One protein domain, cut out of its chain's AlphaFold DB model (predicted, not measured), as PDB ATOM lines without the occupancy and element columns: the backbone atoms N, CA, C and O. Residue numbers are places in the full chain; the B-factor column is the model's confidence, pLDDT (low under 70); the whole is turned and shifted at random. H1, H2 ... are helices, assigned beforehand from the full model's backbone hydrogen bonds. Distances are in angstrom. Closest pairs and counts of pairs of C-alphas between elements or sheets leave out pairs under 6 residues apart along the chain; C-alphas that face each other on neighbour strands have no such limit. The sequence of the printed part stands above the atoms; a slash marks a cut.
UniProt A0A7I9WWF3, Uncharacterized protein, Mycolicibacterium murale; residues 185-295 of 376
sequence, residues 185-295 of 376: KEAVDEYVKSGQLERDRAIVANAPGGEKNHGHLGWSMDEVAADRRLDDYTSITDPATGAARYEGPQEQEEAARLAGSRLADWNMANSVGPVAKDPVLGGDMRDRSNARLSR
ATOM      1  N   LYS A 185     -21.221  57.236  33.840       84.69
ATOM      2  CA  LYS A 185     -19.945  56.655  34.250       84.69
ATOM      3  C   LYS A 185     -19.869  56.393  35.757       84.69
ATOM      4  O   LYS A 185     -19.380  55.340  36.149       84.69
ATOM      5  N   GLU A 186     -20.380  57.295  36.587       85.69
ATOM      6  CA  GLU A 186     -20.385  57.122  38.044       85.69
ATOM      7  C   GLU A 186     -21.291  55.963  38.474       85.69
ATOM      8  O   GLU A 186     -20.888  55.140  39.298       85.69
ATOM      9  N   ALA A 187     -22.454  55.814  37.829       86.25
ATOM     10  CA  ALA A 187     -23.341  54.672  38.051       86.25
ATOM     11  C   ALA A 187     -22.649  53.333  37.731       86.25
ATOM     12  O   ALA A 187     -22.795  52.352  38.467       86.25
ATOM     13  N   VAL A 188     -21.854  53.299  36.653       90.88
ATOM     14  CA  VAL A 188     -21.017  52.143  36.299       90.88
ATOM     15  C   VAL A 188     -19.941  51.894  37.349       90.88
ATOM     16  O   VAL A 188     -19.765  50.750  37.771       90.88
ATOM     17  N   ASP A 189     -19.224  52.930  37.778       91.50
ATOM     18  CA  ASP A 189     -18.136  52.795  38.745       91.50
ATOM     19  C   ASP A 189     -18.648  52.244  40.085       91.50
ATOM     20  O   ASP A 189     -18.023  51.357  40.675       91.50
ATOM     21  N   GLU A 190     -19.820  52.686  40.544       89.38
ATOM     22  CA  GLU A 190     -20.471  52.149  41.741       89.38
ATOM     23  C   GLU A 190     -20.951  50.700  41.550       89.38
ATOM     24  O   GLU A 190     -20.696  49.841  42.405       89.38
ATOM     25  N   TYR A 191     -21.557  50.385  40.402       91.62
ATOM     26  CA  TYR A 191     -21.977  49.024  40.062       91.62
ATOM     27  C   TYR A 191     -20.789  48.046  40.045       91.62
ATOM     28  O   TYR A 191     -20.867  46.951  40.616       91.62
ATOM     29  N   VAL A 192     -19.650  48.461  39.483       92.81
ATOM     30  CA  VAL A 192     -18.390  47.701  39.500       92.81
ATOM     31  C   VAL A 192     -17.853  47.572  40.928       92.81
ATOM     32  O   VAL A 192     -17.537  46.466  41.372       92.81
ATOM     33  N   LYS A 193     -17.785  48.678  41.678       92.19
ATOM     34  CA  LYS A 193     -17.251  48.723  43.049       92.19
ATOM     35  C   LYS A 193     -18.039  47.846  44.025       92.19
ATOM     36  O   LYS A 193     -17.445  47.262  44.929       92.19
ATOM     37  N   SER A 194     -19.351  47.713  43.835       88.06
ATOM     38  CA  SER A 194     -20.212  46.836  44.645       88.06
ATOM     39  C   SER A 194     -19.929  45.333  44.445       88.06
ATOM     40  O   SER A 194     -20.455  44.480  45.173       88.06
ATOM     41  N   GLY A 195     -19.134  44.978  43.428       92.31
ATOM     42  CA  GLY A 195     -18.909  43.604  42.986       92.31
ATOM     43  C   GLY A 195     -20.129  42.969  42.311       92.31
ATOM     44  O   GLY A 195     -20.128  41.758  42.089       92.31
ATOM     45  N   GLN A 196     -21.180  43.744  42.011       91.94
ATOM     46  CA  GLN A 196     -22.387  43.217  41.379       91.94
ATOM     47  C   GLN A 196     -22.138  42.798  39.933       91.94
ATOM     48  O   GLN A 196     -22.673  41.772  39.530       91.94
ATOM     49  N   LEU A 197     -21.288  43.516  39.191       94.38
ATOM     50  CA  LEU A 197     -20.938  43.160  37.811       94.38
ATOM     51  C   LEU A 197     -20.540  41.682  37.679       94.38
ATOM     52  O   LEU A 197     -21.058  40.964  36.828       94.38
ATOM     53  N   GLU A 198     -19.654  41.206  38.553       94.62
ATOM     54  CA  GLU A 198     -19.195  39.815  38.522       94.62
ATOM     55  C   GLU A 198     -20.274  38.829  38.991       94.62
ATOM     56  O   GLU A 198     -20.370  37.722  38.462       94.62
ATOM     57  N   ARG A 199     -21.140  39.233  39.932       92.19
ATOM     58  CA  ARG A 199     -22.299  38.423  40.342       92.19
ATOM     59  C   ARG A 199     -23.304  38.265  39.204       92.19
ATOM     60  O   ARG A 199     -23.750  37.152  38.958       92.19
ATOM     61  N   ASP A 200     -23.621  39.338  38.489       92.56
ATOM     62  CA  ASP A 200     -24.563  39.311  37.369       92.56
ATOM     63  C   ASP A 200     -24.003  38.524  36.184       92.56
ATOM     64  O   ASP A 200     -24.715  37.696  35.619       92.56
ATOM     65  N   ARG A 201     -22.709  38.686  35.869       93.25
ATOM     66  CA  ARG A 201     -22.012  37.834  34.889       93.25
ATOM     67  C   ARG A 201     -22.110  36.360  35.262       93.25
ATOM     68  O   ARG A 201     -22.395  35.537  34.398       93.25
ATOM     69  N   ALA A 202     -21.913  36.021  36.537       93.06
ATOM     70  CA  ALA A 202     -22.045  34.648  37.012       93.06
ATOM     71  C   ALA A 202     -23.494  34.138  36.947       93.06
ATOM     72  O   ALA A 202     -23.706  32.989  36.567       93.06
ATOM     73  N   ILE A 203     -24.491  34.962  37.287       90.19
ATOM     74  CA  ILE A 203     -25.915  34.604  37.176       90.19
ATOM     75  C   ILE A 203     -26.260  34.292  35.717       90.19
ATOM     76  O   ILE A 203     -26.762  33.211  35.425       90.19
ATOM     77  N   VAL A 204     -25.919  35.195  34.795       87.88
ATOM     78  CA  VAL A 204     -26.203  35.032  33.365       87.88
ATOM     79  C   VAL A 204     -25.451  33.843  32.765       87.88
ATOM     80  O   VAL A 204     -26.028  33.073  32.000       87.88
ATOM     81  N   ALA A 205     -24.188  33.628  33.148       87.19
ATOM     82  CA  ALA A 205     -23.405  32.485  32.680       87.19
ATOM     83  C   ALA A 205     -23.972  31.128  33.140       87.19
ATOM     84  O   ALA A 205     -23.801  30.128  32.444       87.19
ATOM     85  N   ASN A 206     -24.640  31.089  34.296       84.94
ATOM     86  CA  ASN A 206     -25.241  29.876  34.853       84.94
ATOM     87  C   ASN A 206     -26.729  29.705  34.490       84.94
ATOM     88  O   ASN A 206     -27.316  28.683  34.852       84.94
ATOM     89  N   ALA A 207     -27.333  30.668  33.785       83.06
ATOM     90  CA  ALA A 207     -28.754  30.645  33.462       83.06
ATOM     91  C   ALA A 207     -29.121  29.485  32.504       83.06
ATOM     92  O   ALA A 207     -28.345  29.142  31.595       83.06
ATOM     93  N   PRO A 208     -30.312  28.868  32.655       74.88
ATOM     94  CA  PRO A 208     -30.764  27.788  31.785       74.88
ATOM     95  C   PRO A 208     -30.791  28.220  30.315       74.88
ATOM     96  O   PRO A 208     -31.420  29.208  29.947       74.88
ATOM     97  N   GLY A 209     -30.132  27.454  29.442       63.25
ATOM     98  CA  GLY A 209     -30.164  27.716  27.999       63.25
ATOM     99  C   GLY A 209     -29.182  28.780  27.501       63.25
ATOM    100  O   GLY A 209     -29.405  29.307  26.411       63.25
ATOM    101  N   GLY A 210     -28.101  29.055  28.249       52.69
ATOM    102  CA  GLY A 210     -26.993  29.933  27.846       52.69
ATOM    103  C   GLY A 210     -26.714  29.913  26.336       52.69
ATOM    104  O   GLY A 210     -26.432  28.863  25.760       52.69
ATOM    105  N   GLU A 211     -26.893  31.074  25.702       49.50
ATOM    106  CA  GLU A 211     -26.701  31.353  24.267       49.50
ATOM    107  C   GLU A 211     -27.378  30.413  23.244       49.50
ATOM    108  O   GLU A 211     -27.078  30.472  22.053       49.50
ATOM    109  N   LYS A 212     -28.347  29.577  23.630       46.66
ATOM    110  CA  LYS A 212     -29.049  28.708  22.672       46.66
ATOM    111  C   LYS A 212     -30.324  29.366  22.168       46.66
ATOM    112  O   LYS A 212     -31.370  29.138  22.751       46.66
ATOM    113  N   ASN A 213     -30.226  30.152  21.090       51.47
ATOM    114  CA  ASN A 213     -31.261  30.483  20.080       51.47
ATOM    115  C   ASN A 213     -32.714  30.819  20.525       51.47
ATOM    116  O   ASN A 213     -33.590  30.956  19.674       51.47
ATOM    117  N   HIS A 214     -32.993  30.982  21.819       51.31
ATOM    118  CA  HIS A 214     -34.337  31.083  22.396       51.31
ATOM    119  C   HIS A 214     -34.479  32.284  23.356       51.31
ATOM    120  O   HIS A 214     -35.488  32.422  24.041       51.31
ATOM    121  N   GLY A 215     -33.497  33.191  23.415       67.19
ATOM    122  CA  GLY A 215     -33.556  34.355  24.309       67.19
ATOM    123  C   GLY A 215     -33.656  33.949  25.787       67.19
ATOM    124  O   GLY A 215     -32.976  33.022  26.210       67.19
ATOM    125  N   HIS A 216     -34.509  34.626  26.560       73.00
ATOM    126  CA  HIS A 216     -34.721  34.377  27.997       73.00
ATOM    127  C   HIS A 216     -35.693  33.221  28.305       73.00
ATOM    128  O   HIS A 216     -36.253  33.143  29.400       73.00
ATOM    129  N   LEU A 217     -35.975  32.342  27.338       67.50
ATOM    130  CA  LEU A 217     -36.883  31.214  27.544       67.50
ATOM    131  C   LEU A 217     -36.315  30.265  28.613       67.50
ATOM    132  O   LEU A 217     -35.284  29.630  28.409       67.50
ATOM    133  N   GLY A 218     -37.011  30.162  29.749       72.00
ATOM    134  CA  GLY A 218     -36.604  29.341  30.897       72.00
ATOM    135  C   GLY A 218     -35.786  30.079  31.959       72.00
ATOM    136  O   GLY A 218     -35.399  29.452  32.942       72.00
ATOM    137  N   TRP A 219     -35.551  31.381  31.785       82.31
ATOM    138  CA  TRP A 219     -34.863  32.209  32.769       82.31
ATOM    139  C   TRP A 219     -35.829  32.653  33.870       82.31
ATOM    140  O   TRP A 219     -36.988  32.990  33.621       82.31
ATOM    141  N   SER A 220     -35.332  32.681  35.096       82.88
ATOM    142  CA  SER A 220     -35.957  33.340  36.235       82.88
ATOM    143  C   SER A 220     -35.930  34.863  36.078       82.88
ATOM    144  O   SER A 220     -35.137  35.430  35.324       82.88
ATOM    145  N   MET A 221     -36.791  35.551  36.830       81.25
ATOM    146  CA  MET A 221     -36.837  37.018  36.816       81.25
ATOM    147  C   MET A 221     -35.508  37.644  37.258       81.25
ATOM    148  O   MET A 221     -35.117  38.672  36.708       81.25
ATOM    149  N   ASP A 222     -34.791  37.006  38.186       83.62
ATOM    150  CA  ASP A 222     -33.493  37.482  38.673       83.62
ATOM    151  C   ASP A 222     -32.403  37.362  37.600       83.62
ATOM    152  O   ASP A 222     -31.588  38.272  37.445       83.62
ATOM    153  N   GLU A 223     -32.427  36.289  36.804       85.94
ATOM    154  CA  GLU A 223     -31.515  36.098  35.669       85.94
ATOM    155  C   GLU A 223     -31.778  37.121  34.559       85.94
ATOM    156  O   GLU A 223     -30.843  37.722  34.030       85.94
ATOM    157  N   VAL A 224     -33.050  37.387  34.239       84.38
ATOM    158  CA  VAL A 224     -33.421  38.428  33.265       84.38
ATOM    159  C   VAL A 224     -33.021  39.816  33.764       84.38
ATOM    160  O   VAL A 224     -32.537  40.642  32.990       84.38
ATOM    161  N   ALA A 225     -33.207  40.097  35.055       85.88
ATOM    162  CA  ALA A 225     -32.800  41.364  35.645       85.88
ATOM    163  C   ALA A 225     -31.271  41.538  35.634       85.88
ATOM    164  O   ALA A 225     -30.799  42.651  35.409       85.88
ATOM    165  N   ALA A 226     -30.507  40.461  35.850       88.56
ATOM    166  CA  ALA A 226     -29.049  40.469  35.742       88.56
ATOM    167  C   ALA A 226     -28.580  40.779  34.314       88.56
ATOM    168  O   ALA A 226     -27.750  41.666  34.139       88.56
ATOM    169  N   ASP A 227     -29.162  40.142  33.293       88.50
ATOM    170  CA  ASP A 227     -28.822  40.423  31.888       88.50
ATOM    171  C   ASP A 227     -29.099  41.873  31.502       88.50
ATOM    172  O   ASP A 227     -28.245  42.533  30.920       88.50
ATOM    173  N   ARG A 228     -30.246  42.422  31.923       87.56
ATOM    174  CA  ARG A 228     -30.582  43.831  31.668       87.56
ATOM    175  C   ARG A 228     -29.561  44.798  32.263       87.56
ATOM    176  O   ARG A 228     -29.223  45.784  31.620       87.56
ATOM    177  N   ARG A 229     -29.050  44.518  33.467       91.12
ATOM    178  CA  ARG A 229     -27.993  45.343  34.076       91.12
ATOM    179  C   ARG A 229     -26.678  45.240  33.308       91.12
ATOM    180  O   ARG A 229     -25.993  46.249  33.161       91.12
ATOM    181  N   LEU A 230     -26.337  44.059  32.785       91.62
ATOM    182  CA  LEU A 230     -25.162  43.885  31.925       91.62
ATOM    183  C   LEU A 230     -25.314  44.612  30.581       91.62
ATOM    184  O   LEU A 230     -24.347  45.207  30.102       91.62
ATOM    185  N   ASP A 231     -26.512  44.621  30.000       87.94
ATOM    186  CA  ASP A 231     -26.832  45.394  28.795       87.94
ATOM    187  C   ASP A 231     -26.738  46.909  29.058       87.94
ATOM    188  O   ASP A 231     -26.159  47.641  28.248       87.94
ATOM    189  N   ASP A 232     -27.240  47.392  30.201       88.44
ATOM    190  CA  ASP A 232     -27.113  48.798  30.614       88.44
ATOM    191  C   ASP A 232     -25.639  49.184  30.836       88.44
ATOM    192  O   ASP A 232     -25.175  50.191  30.299       88.44
ATOM    193  N   TYR A 233     -24.862  48.343  31.530       91.06
ATOM    194  CA  TYR A 233     -23.412  48.504  31.686       91.06
ATOM    195  C   TYR A 233     -22.693  48.580  30.329       91.06
ATOM    196  O   TYR A 233     -21.844  49.451  30.115       91.06
ATOM    197  N   THR A 234     -23.042  47.693  29.395       89.81
ATOM    198  CA  THR A 234     -22.446  47.652  28.050       89.81
ATOM    199  C   THR A 234     -22.817  48.895  27.245       89.81
ATOM    200  O   THR A 234     -21.955  49.479  26.601       89.81
ATOM    201  N   SER A 235     -24.062  49.367  27.340       84.50
ATOM    202  CA  SER A 235     -24.533  50.578  26.649       84.50
ATOM    203  C   SER A 235     -23.769  51.841  27.056       84.50
ATOM    204  O   SER A 235     -23.661  52.773  26.265       84.50
ATOM    205  N   ILE A 236     -23.224  51.868  28.275       87.00
ATOM    206  CA  ILE A 236     -22.441  52.991  28.802       87.00
ATOM    207  C   ILE A 236     -20.945  52.825  28.497       87.00
ATOM    208  O   ILE A 236     -20.269  53.795  28.158       87.00
ATOM    209  N   THR A 237     -20.406  51.613  28.656       89.94
ATOM    210  CA  THR A 237     -18.956  51.351  28.562       89.94
ATOM    211  C   THR A 237     -18.467  51.070  27.145       89.94
ATOM    212  O   THR A 237     -17.329  51.406  26.820       89.94
ATOM    213  N   ASP A 238     -19.326  50.500  26.303       84.62
ATOM    214  CA  ASP A 238     -19.081  50.234  24.890       84.62
ATOM    215  C   ASP A 238     -20.335  50.572  24.057       84.62
ATOM    216  O   ASP A 238     -21.093  49.681  23.653       84.62
ATOM    217  N   PRO A 239     -20.576  51.867  23.769       72.81
ATOM    218  CA  PRO A 239     -21.731  52.302  22.986       72.81
ATOM    219  C   PRO A 239     -21.768  51.695  21.578       72.81
ATOM    220  O   PRO A 239     -22.850  51.478  21.036       72.81
ATOM    221  N   ALA A 240     -20.607  51.365  20.998       72.31
ATOM    222  CA  ALA A 240     -20.529  50.764  19.669       72.31
ATOM    223  C   ALA A 240     -21.178  49.373  19.622       72.31
ATOM    224  O   ALA A 240     -21.725  48.996  18.589       72.31
ATOM    225  N   THR A 241     -21.157  48.637  20.737       74.19
ATOM    226  CA  THR A 241     -21.794  47.320  20.868       74.19
ATOM    227  C   THR A 241     -23.165  47.412  21.542       74.19
ATOM    228  O   THR A 241     -24.129  46.810  21.067       74.19
ATOM    229  N   GLY A 242     -23.286  48.169  22.636       65.94
ATOM    230  CA  GLY A 242     -24.510  48.247  23.443       65.94
ATOM    231  C   GLY A 242     -25.616  49.112  22.829       65.94
ATOM    232  O   GLY A 242     -26.800  48.809  22.987       65.94
ATOM    233  N   ALA A 243     -25.248  50.144  22.065       65.00
ATOM    234  CA  ALA A 243     -26.177  51.055  21.396       65.00
ATOM    235  C   ALA A 243     -26.201  50.875  19.865       65.00
ATOM    236  O   ALA A 243     -26.821  51.675  19.172       65.00
ATOM    237  N   ALA A 244     -25.606  49.797  19.335       62.56
ATOM    238  CA  ALA A 244     -25.495  49.512  17.895       62.56
ATOM    239  C   ALA A 244     -26.833  49.523  17.128       62.56
ATOM    240  O   ALA A 244     -26.856  49.682  15.912       62.56
ATOM    241  N   ARG A 245     -27.948  49.330  17.842       67.25
ATOM    242  CA  ARG A 245     -29.315  49.364  17.303       67.25
ATOM    243  C   ARG A 245     -29.839  50.774  17.002       67.25
ATOM    244  O   ARG A 245     -30.884  50.891  16.376       67.25
ATOM    245  N   TYR A 246     -29.166  51.811  17.492       71.06
ATOM    246  CA  TYR A 246     -29.525  53.208  17.271       71.06
ATOM    247  C   TYR A 246     -28.646  53.778  16.158       71.06
ATOM    248  O   TYR A 246     -27.417  53.729  16.239       71.06
ATOM    249  N   GLU A 247     -29.276  54.290  15.103       63.94
ATOM    250  CA  GLU A 247     -28.585  54.724  13.884       63.94
ATOM    251  C   GLU A 247     -27.923  56.103  14.063       63.94
ATOM    252  O   GLU A 247     -26.939  56.417  13.388       63.94
ATOM    253  N   GLY A 248     -28.431  56.926  14.992       75.44
ATOM    254  CA  GLY A 248     -27.958  58.289  15.237       75.44
ATOM    255  C   GLY A 248     -27.006  58.427  16.440       75.44
ATOM    256  O   GLY A 248     -27.297  57.891  17.507       75.44
ATOM    257  N   PRO A 249     -25.928  59.238  16.350       74.31
ATOM    258  CA  PRO A 249     -25.047  59.526  17.490       74.31
ATOM    259  C   PRO A 249     -25.778  60.096  18.719       74.31
ATOM    260  O   PRO A 249     -25.467  59.728  19.846       74.31
ATOM    261  N   GLN A 250     -26.783  60.953  18.507       72.44
ATOM    262  CA  GLN A 250     -27.601  61.522  19.587       72.44
ATOM    263  C   GLN A 250     -28.483  60.470  20.272       72.44
ATOM    264  O   GLN A 250     -28.676  60.506  21.482       72.44
ATOM    265  N   GLU A 251     -29.007  59.511  19.508       67.12
ATOM    266  CA  GLU A 251     -29.820  58.419  20.048       67.12
ATOM    267  C   GLU A 251     -28.966  57.445  20.864       67.12
ATOM    268  O   GLU A 251     -29.416  56.949  21.895       67.12
ATOM    269  N   GLN A 252     -27.721  57.210  20.439       72.69
ATOM    270  CA  GLN A 252     -26.748  56.419  21.192       72.69
ATOM    271  C   GLN A 252     -26.364  57.104  22.510       72.69
ATOM    272  O   GLN A 252     -26.308  56.443  23.548       72.69
ATOM    273  N   GLU A 253     -26.156  58.423  22.493       74.69
ATOM    274  CA  GLU A 253     -25.885  59.213  23.698       74.69
ATOM    275  C   GLU A 253     -27.072  59.192  24.672       74.69
ATOM    276  O   GLU A 253     -26.898  58.918  25.860       74.69
ATOM    277  N   GLU A 254     -28.297  59.382  24.175       73.38
ATOM    278  CA  GLU A 254     -29.510  59.292  24.994       73.38
ATOM    279  C   GLU A 254     -29.728  57.870  25.532       73.38
ATOM    280  O   GLU A 254     -30.117  57.693  26.688       73.38
ATOM    281  N   ALA A 255     -29.432  56.835  24.742       74.50
ATOM    282  CA  ALA A 255     -29.504  55.448  25.192       74.50
ATOM    283  C   ALA A 255     -28.517  55.169  26.335       74.50
ATOM    284  O   ALA A 255     -28.908  54.558  27.335       74.50
ATOM    285  N   ALA A 256     -27.278  55.656  26.226       79.81
ATOM    286  CA  ALA A 256     -26.276  55.563  27.284       79.81
ATOM    287  C   ALA A 256     -26.698  56.354  28.533       79.81
ATOM    288  O   ALA A 256     -26.560  55.861  29.654       79.81
ATOM    289  N   ARG A 257     -27.288  57.545  28.359       79.50
ATOM    290  CA  ARG A 257     -27.827  58.350  29.463       79.50
ATOM    291  C   ARG A 257     -28.938  57.612  30.209       79.50
ATOM    292  O   ARG A 257     -28.899  57.513  31.432       79.50
ATOM    293  N   LEU A 258     -29.901  57.049  29.479       81.38
ATOM    294  CA  LEU A 258     -31.012  56.285  30.052       81.38
ATOM    295  C   LEU A 258     -30.544  54.987  30.726       81.38
ATOM    296  O   LEU A 258     -31.105  54.607  31.753       81.38
ATOM    297  N   ALA A 259     -29.538  54.310  30.164       85.19
ATOM    298  CA  ALA A 259     -28.893  53.161  30.800       85.19
ATOM    299  C   ALA A 259     -28.214  53.564  32.116       85.19
ATOM    300  O   ALA A 259     -28.397  52.893  33.129       85.19
ATOM    301  N   GLY A 260     -27.520  54.708  32.127       84.56
ATOM    302  CA  GLY A 260     -26.944  55.298  33.335       84.56
ATOM    303  C   GLY A 260     -27.992  55.532  34.419       84.56
ATOM    304  O   GLY A 260     -27.810  55.086  35.546       84.56
ATOM    305  N   SER A 261     -29.131  56.140  34.067       82.69
ATOM    306  CA  SER A 261     -30.229  56.372  35.016       82.69
ATOM    307  C   SER A 261     -30.807  55.076  35.594       82.69
ATOM    308  O   SER A 261     -31.055  55.005  36.793       82.69
ATOM    309  N   ARG A 262     -30.995  54.029  34.776       87.56
ATOM    310  CA  ARG A 262     -31.482  52.725  35.265       87.56
ATOM    311  C   ARG A 262     -30.493  52.060  36.217       87.56
ATOM    312  O   ARG A 262     -30.903  51.494  37.230       87.56
ATOM    313  N   LEU A 263     -29.201  52.129  35.899       88.31
ATOM    314  CA  LEU A 263     -28.156  51.554  36.738       88.31
ATOM    315  C   LEU A 263     -28.010  52.325  38.059       88.31
ATOM    316  O   LEU A 263     -27.882  51.701  39.110       88.31
ATOM    317  N   ALA A 264     -28.125  53.655  38.021       86.62
ATOM    318  CA  ALA A 264     -28.153  54.511  39.206       86.62
ATOM    319  C   ALA A 264     -29.366  54.215  40.105       86.62
ATOM    320  O   ALA A 264     -29.206  54.041  41.311       86.62
ATOM    321  N   ASP A 265     -30.566  54.060  39.528       85.56
ATOM    322  CA  ASP A 265     -31.761  53.645  40.277       85.56
ATOM    323  C   ASP A 265     -31.550  52.284  40.958       85.56
ATOM    324  O   ASP A 265     -31.949  52.088  42.109       85.56
ATOM    325  N   TRP A 266     -30.890  51.338  40.281       89.06
ATOM    326  CA  TRP A 266     -30.553  50.046  40.878       89.06
ATOM    327  C   TRP A 266     -29.549  50.184  42.028       89.06
ATOM    328  O   TRP A 266     -29.779  49.600  43.092       89.06
ATOM    329  N   ASN A 267     -28.484  50.973  41.862       89.12
ATOM    330  CA  ASN A 267     -27.518  51.240  42.930       89.12
ATOM    331  C   ASN A 267     -28.207  51.881  44.144       89.12
ATOM    332  O   ASN A 267     -28.027  51.415  45.268       89.12
ATOM    333  N   MET A 268     -29.067  52.881  43.923       85.69
ATOM    334  CA  MET A 268     -29.821  53.555  44.983       85.69
ATOM    335  C   MET A 268     -30.754  52.586  45.713       85.69
ATOM    336  O   MET A 268     -30.732  52.520  46.943       85.69
ATOM    337  N   ALA A 269     -31.516  51.774  44.974       86.12
ATOM    338  CA  ALA A 269     -32.414  50.769  45.541       86.12
ATOM    339  C   ALA A 269     -31.682  49.710  46.387       86.12
ATOM    340  O   ALA A 269     -32.245  49.211  47.362       86.12
ATOM    341  N   ASN A 270     -30.428  49.392  46.044       86.56
ATOM    342  CA  ASN A 270     -29.602  48.388  46.728       86.56
ATOM    343  C   ASN A 270     -28.545  48.995  47.667       86.56
ATOM    344  O   ASN A 270     -27.738  48.266  48.250       86.56
ATOM    345  N   SER A 271     -28.544  50.318  47.835       85.62
ATOM    346  CA  SER A 271     -27.620  51.024  48.719       85.62
ATOM    347  C   SER A 271     -27.819  50.591  50.174       85.62
ATOM    348  O   SER A 271     -28.937  50.314  50.609       85.62
ATOM    349  N   VAL A 272     -26.752  50.582  50.976       80.75
ATOM    350  CA  VAL A 272     -26.809  50.267  52.415       80.75
ATOM    351  C   VAL A 272     -26.460  51.517  53.215       80.75
ATOM    352  O   VAL A 272     -25.464  52.174  52.930       80.75
ATOM    353  N   GLY A 273     -27.253  51.829  54.241       79.56
ATOM    354  CA  GLY A 273     -27.027  52.984  55.116       79.56
ATOM    355  C   GLY A 273     -28.223  53.935  55.198       79.56
ATOM    356  O   GLY A 273     -29.296  53.618  54.671       79.56
ATOM    357  N   PRO A 274     -28.073  55.069  55.906       76.88
ATOM    358  CA  PRO A 274     -29.088  56.110  55.947       76.88
ATOM    359  C   PRO A 274     -29.227  56.740  54.562       76.88
ATOM    360  O   PRO A 274     -28.238  57.113  53.937       76.88
ATOM    361  N   VAL A 275     -30.465  56.844  54.099       75.69
ATOM    362  CA  VAL A 275     -30.824  57.439  52.813       75.69
ATOM    363  C   VAL A 275     -31.773  58.598  53.094       75.69
ATOM    364  O   VAL A 275     -32.529  58.549  54.072       75.69
ATOM    365  N   ALA A 276     -31.700  59.650  52.277       72.06
ATOM    366  CA  ALA A 276     -32.609  60.783  52.384       72.06
ATOM    367  C   ALA A 276     -34.072  60.316  52.285       72.06
ATOM    368  O   ALA A 276     -34.383  59.272  51.703       72.06
ATOM    369  N   LYS A 277     -34.978  61.080  52.891       68.50
ATOM    370  CA  LYS A 277     -36.418  60.860  52.756       68.50
ATOM    371  C   LYS A 277     -36.996  61.930  51.857       68.50
ATOM    372  O   LYS A 277     -36.609  63.088  51.975       68.50
ATOM    373  N   ASP A 278     -37.940  61.531  51.016       59.88
ATOM    374  CA  ASP A 278     -38.739  62.444  50.214       59.88
ATOM    375  C   ASP A 278     -39.517  63.384  51.159       59.88
ATOM    376  O   ASP A 278     -40.363  62.909  51.931       59.88
ATOM    377  N   PRO A 279     -39.252  64.704  51.136       52.25
ATOM    378  CA  PRO A 279     -39.927  65.662  52.009       52.25
ATOM    379  C   PRO A 279     -41.434  65.784  51.734       52.25
ATOM    380  O   PRO A 279     -42.176  66.260  52.592       52.25
ATOM    381  N   VAL A 280     -41.880  65.388  50.539       48.88
ATOM    382  CA  VAL A 280     -43.242  65.570  50.029       48.88
ATOM    383  C   VAL A 280     -44.053  64.281  50.147       48.88
ATOM    384  O   VAL A 280     -45.182  64.310  50.637       48.88
ATOM    385  N   LEU A 281     -43.498  63.144  49.719       54.94
ATOM    386  CA  LEU A 281     -44.203  61.853  49.710       54.94
ATOM    387  C   LEU A 281     -43.884  60.971  50.926       54.94
ATOM    388  O   LEU A 281     -44.552  59.960  51.140       54.94
ATOM    389  N   GLY A 282     -42.879  61.332  51.730       57.44
ATOM    390  CA  GLY A 282     -42.521  60.660  52.985       57.44
ATOM    391  C   GLY A 282     -41.831  59.293  52.847       57.44
ATOM    392  O   GLY A 282     -41.366  58.759  53.858       57.44
ATOM    393  N   GLY A 283     -41.756  58.734  51.634       71.06
ATOM    394  CA  GLY A 283     -40.985  57.523  51.318       71.06
ATOM    395  C   GLY A 283     -39.475  57.772  51.331       71.06
ATOM    396  O   GLY A 283     -39.030  58.921  51.269       71.06
ATOM    397  N   ASP A 284     -38.668  56.713  51.431       79.56
ATOM    398  CA  ASP A 284     -37.217  56.853  51.254       79.56
ATOM    399  C   ASP A 284     -36.835  56.878  49.757       79.56
ATOM    400  O   ASP A 284     -37.643  56.590  48.869       79.56
ATOM    401  N   MET A 285     -35.591  57.247  49.439       74.88
ATOM    402  CA  MET A 285     -35.147  57.285  48.034       74.88
ATOM    403  C   MET A 285     -35.093  55.906  47.372       74.88
ATOM    404  O   MET A 285     -35.128  55.809  46.139       74.88
ATOM    405  N   ARG A 286     -35.018  54.828  48.160       83.25
ATOM    406  CA  ARG A 286     -35.053  53.463  47.630       83.25
ATOM    407  C   ARG A 286     -36.451  53.128  47.146       83.25
ATOM    408  O   ARG A 286     -36.572  52.526  46.088       83.25
ATOM    409  N   ASP A 287     -37.491  53.562  47.850       78.56
ATOM    410  CA  ASP A 287     -38.883  53.382  47.439       78.56
ATOM    411  C   ASP A 287     -39.148  54.049  46.083       78.56
ATOM    412  O   ASP A 287     -39.720  53.428  45.182       78.56
ATOM    413  N   ARG A 288     -38.660  55.283  45.883       76.06
ATOM    414  CA  ARG A 288     -38.770  55.985  44.589       76.06
ATOM    415  C   ARG A 288     -37.992  55.266  43.483       76.06
ATOM    416  O   ARG A 288     -38.520  55.080  42.386       76.06
ATOM    417  N   SER A 289     -36.776  54.811  43.778       81.00
ATOM    418  CA  SER A 289     -35.940  54.075  42.817       81.00
ATOM    419  C   SER A 289     -36.562  52.721  42.445       81.00
ATOM    420  O   SER A 289     -36.683  52.385  41.269       81.00
ATOM    421  N   ASN A 290     -37.093  51.986  43.425       81.75
ATOM    422  CA  ASN A 290     -37.847  50.750  43.216       81.75
ATOM    423  C   ASN A 290     -39.113  50.983  42.386       81.75
ATOM    424  O   ASN A 290     -39.446  50.165  41.527       81.75
ATOM    425  N   ALA A 291     -39.815  52.101  42.580       75.31
ATOM    426  CA  ALA A 291     -40.968  52.459  41.757       75.31
ATOM    427  C   ALA A 291     -40.580  52.724  40.288       75.31
ATOM    428  O   ALA A 291     -41.332  52.365  39.380       75.31
ATOM    429  N   ARG A 292     -39.399  53.305  40.032       78.62
ATOM    430  CA  ARG A 292     -38.872  53.503  38.670       78.62
ATOM    431  C   ARG A 292     -38.411  52.193  38.024       78.62
ATOM    432  O   ARG A 292     -38.707  51.978  36.851       78.62
ATOM    433  N   LEU A 293     -37.799  51.288  38.789       76.75
ATOM    434  CA  LEU A 293     -37.345  49.969  38.317       76.75
ATOM    435  C   LEU A 293     -38.483  48.958  38.095       76.75
ATOM    436  O   LEU A 293     -38.408  48.136  37.184       76.75
ATOM    437  N   SER A 294     -39.525  48.989  38.931       67.06
ATOM    438  CA  SER A 294     -40.634  48.018  38.908       67.06
ATOM    439  C   SER A 294     -41.674  48.284  37.819       67.06
ATOM    440  O   SER A 294     -42.548  47.442  37.590       67.06
ATOM    441  N   ARG A 295     -41.589  49.421  37.113       50.59
ATOM    442  CA  ARG A 295     -42.439  49.685  35.950       50.59
ATOM    443  C   ARG A 295     -42.173  48.623  34.874       50.59
ATOM    444  O   ARG A 295     -41.040  48.512  34.406       50.59
TER     445      ARG A 295
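This is residues 185 to 295 of the 376 residues of an uncharacterized protein of Mycolicibacterium murale (UniProt A0A7I9WWF3). Two long helices, H3 and H5, make the core, the later part of H3 crossing the middle of H5 at a steep slant. H1 packs on both, H2 packs on the earlier part of H3, and H6 folds back on the later part of H5, while little H4 sits by the later part of H3. The printed part has 111 residues with six named helices, H1 to H6 in order, and no named strand; the class is all helix, mostly crossed. It is only just compact, close to loose, with a radius of gyration of the C-alphas of 15.4 A and spans of 48 by 35 by 26 A.

Start at H1, residues 185 to 193: Ala 187 comes closest to Ala 264 of H5, residues 249 to 270, with C-alphas 5.0 A apart, and the two touch at a steep tilt of 41 degrees, the same way. Next, H2, residues 196 to 206, touches residues 223 to 230 of the hub H3, residues 221 to 237; the closest C-alphas, of Asp 200 and Ala 226, are 4.9 A apart. H3 also touches H1, and H4, residues 239 to 242. H3 and H5 touch at a steep tilt of 48 degrees, opposite ways, closest at the C-alphas of Asp 232 and Ala 259, 4.7 A apart. H6, residues 285 to 293, touches H5, closest at the C-alphas of Ala 269 and Arg 286, 4.3 A apart; H6 and H3 are apart. In H1, H2, H3, H5 and H6 every O i to N i+4 pair is within hydrogen-bond range; H4 is too short for one.

Find C-alpha 185 at (-19.945, 56.655, 34.250), where H1 begins its 12.1 A. H2 covers 15.1 A, H3 24.4 A, H4 4.9 A and H5 31.6 A. H6 ends after 12.4 A at C-alpha 293, (-37.345, 49.969, 38.317).

Look at Lys 212 and Pro 279, whose C-alphas are the farthest apart, 48.4 A. They lie in the two long links, residues 207 to 220 and 271 to 284. The printed part has no cut. Its mean pLDDT is 78.8, and 22 residues are under 70, among them 209 to 215 and 277 to 282.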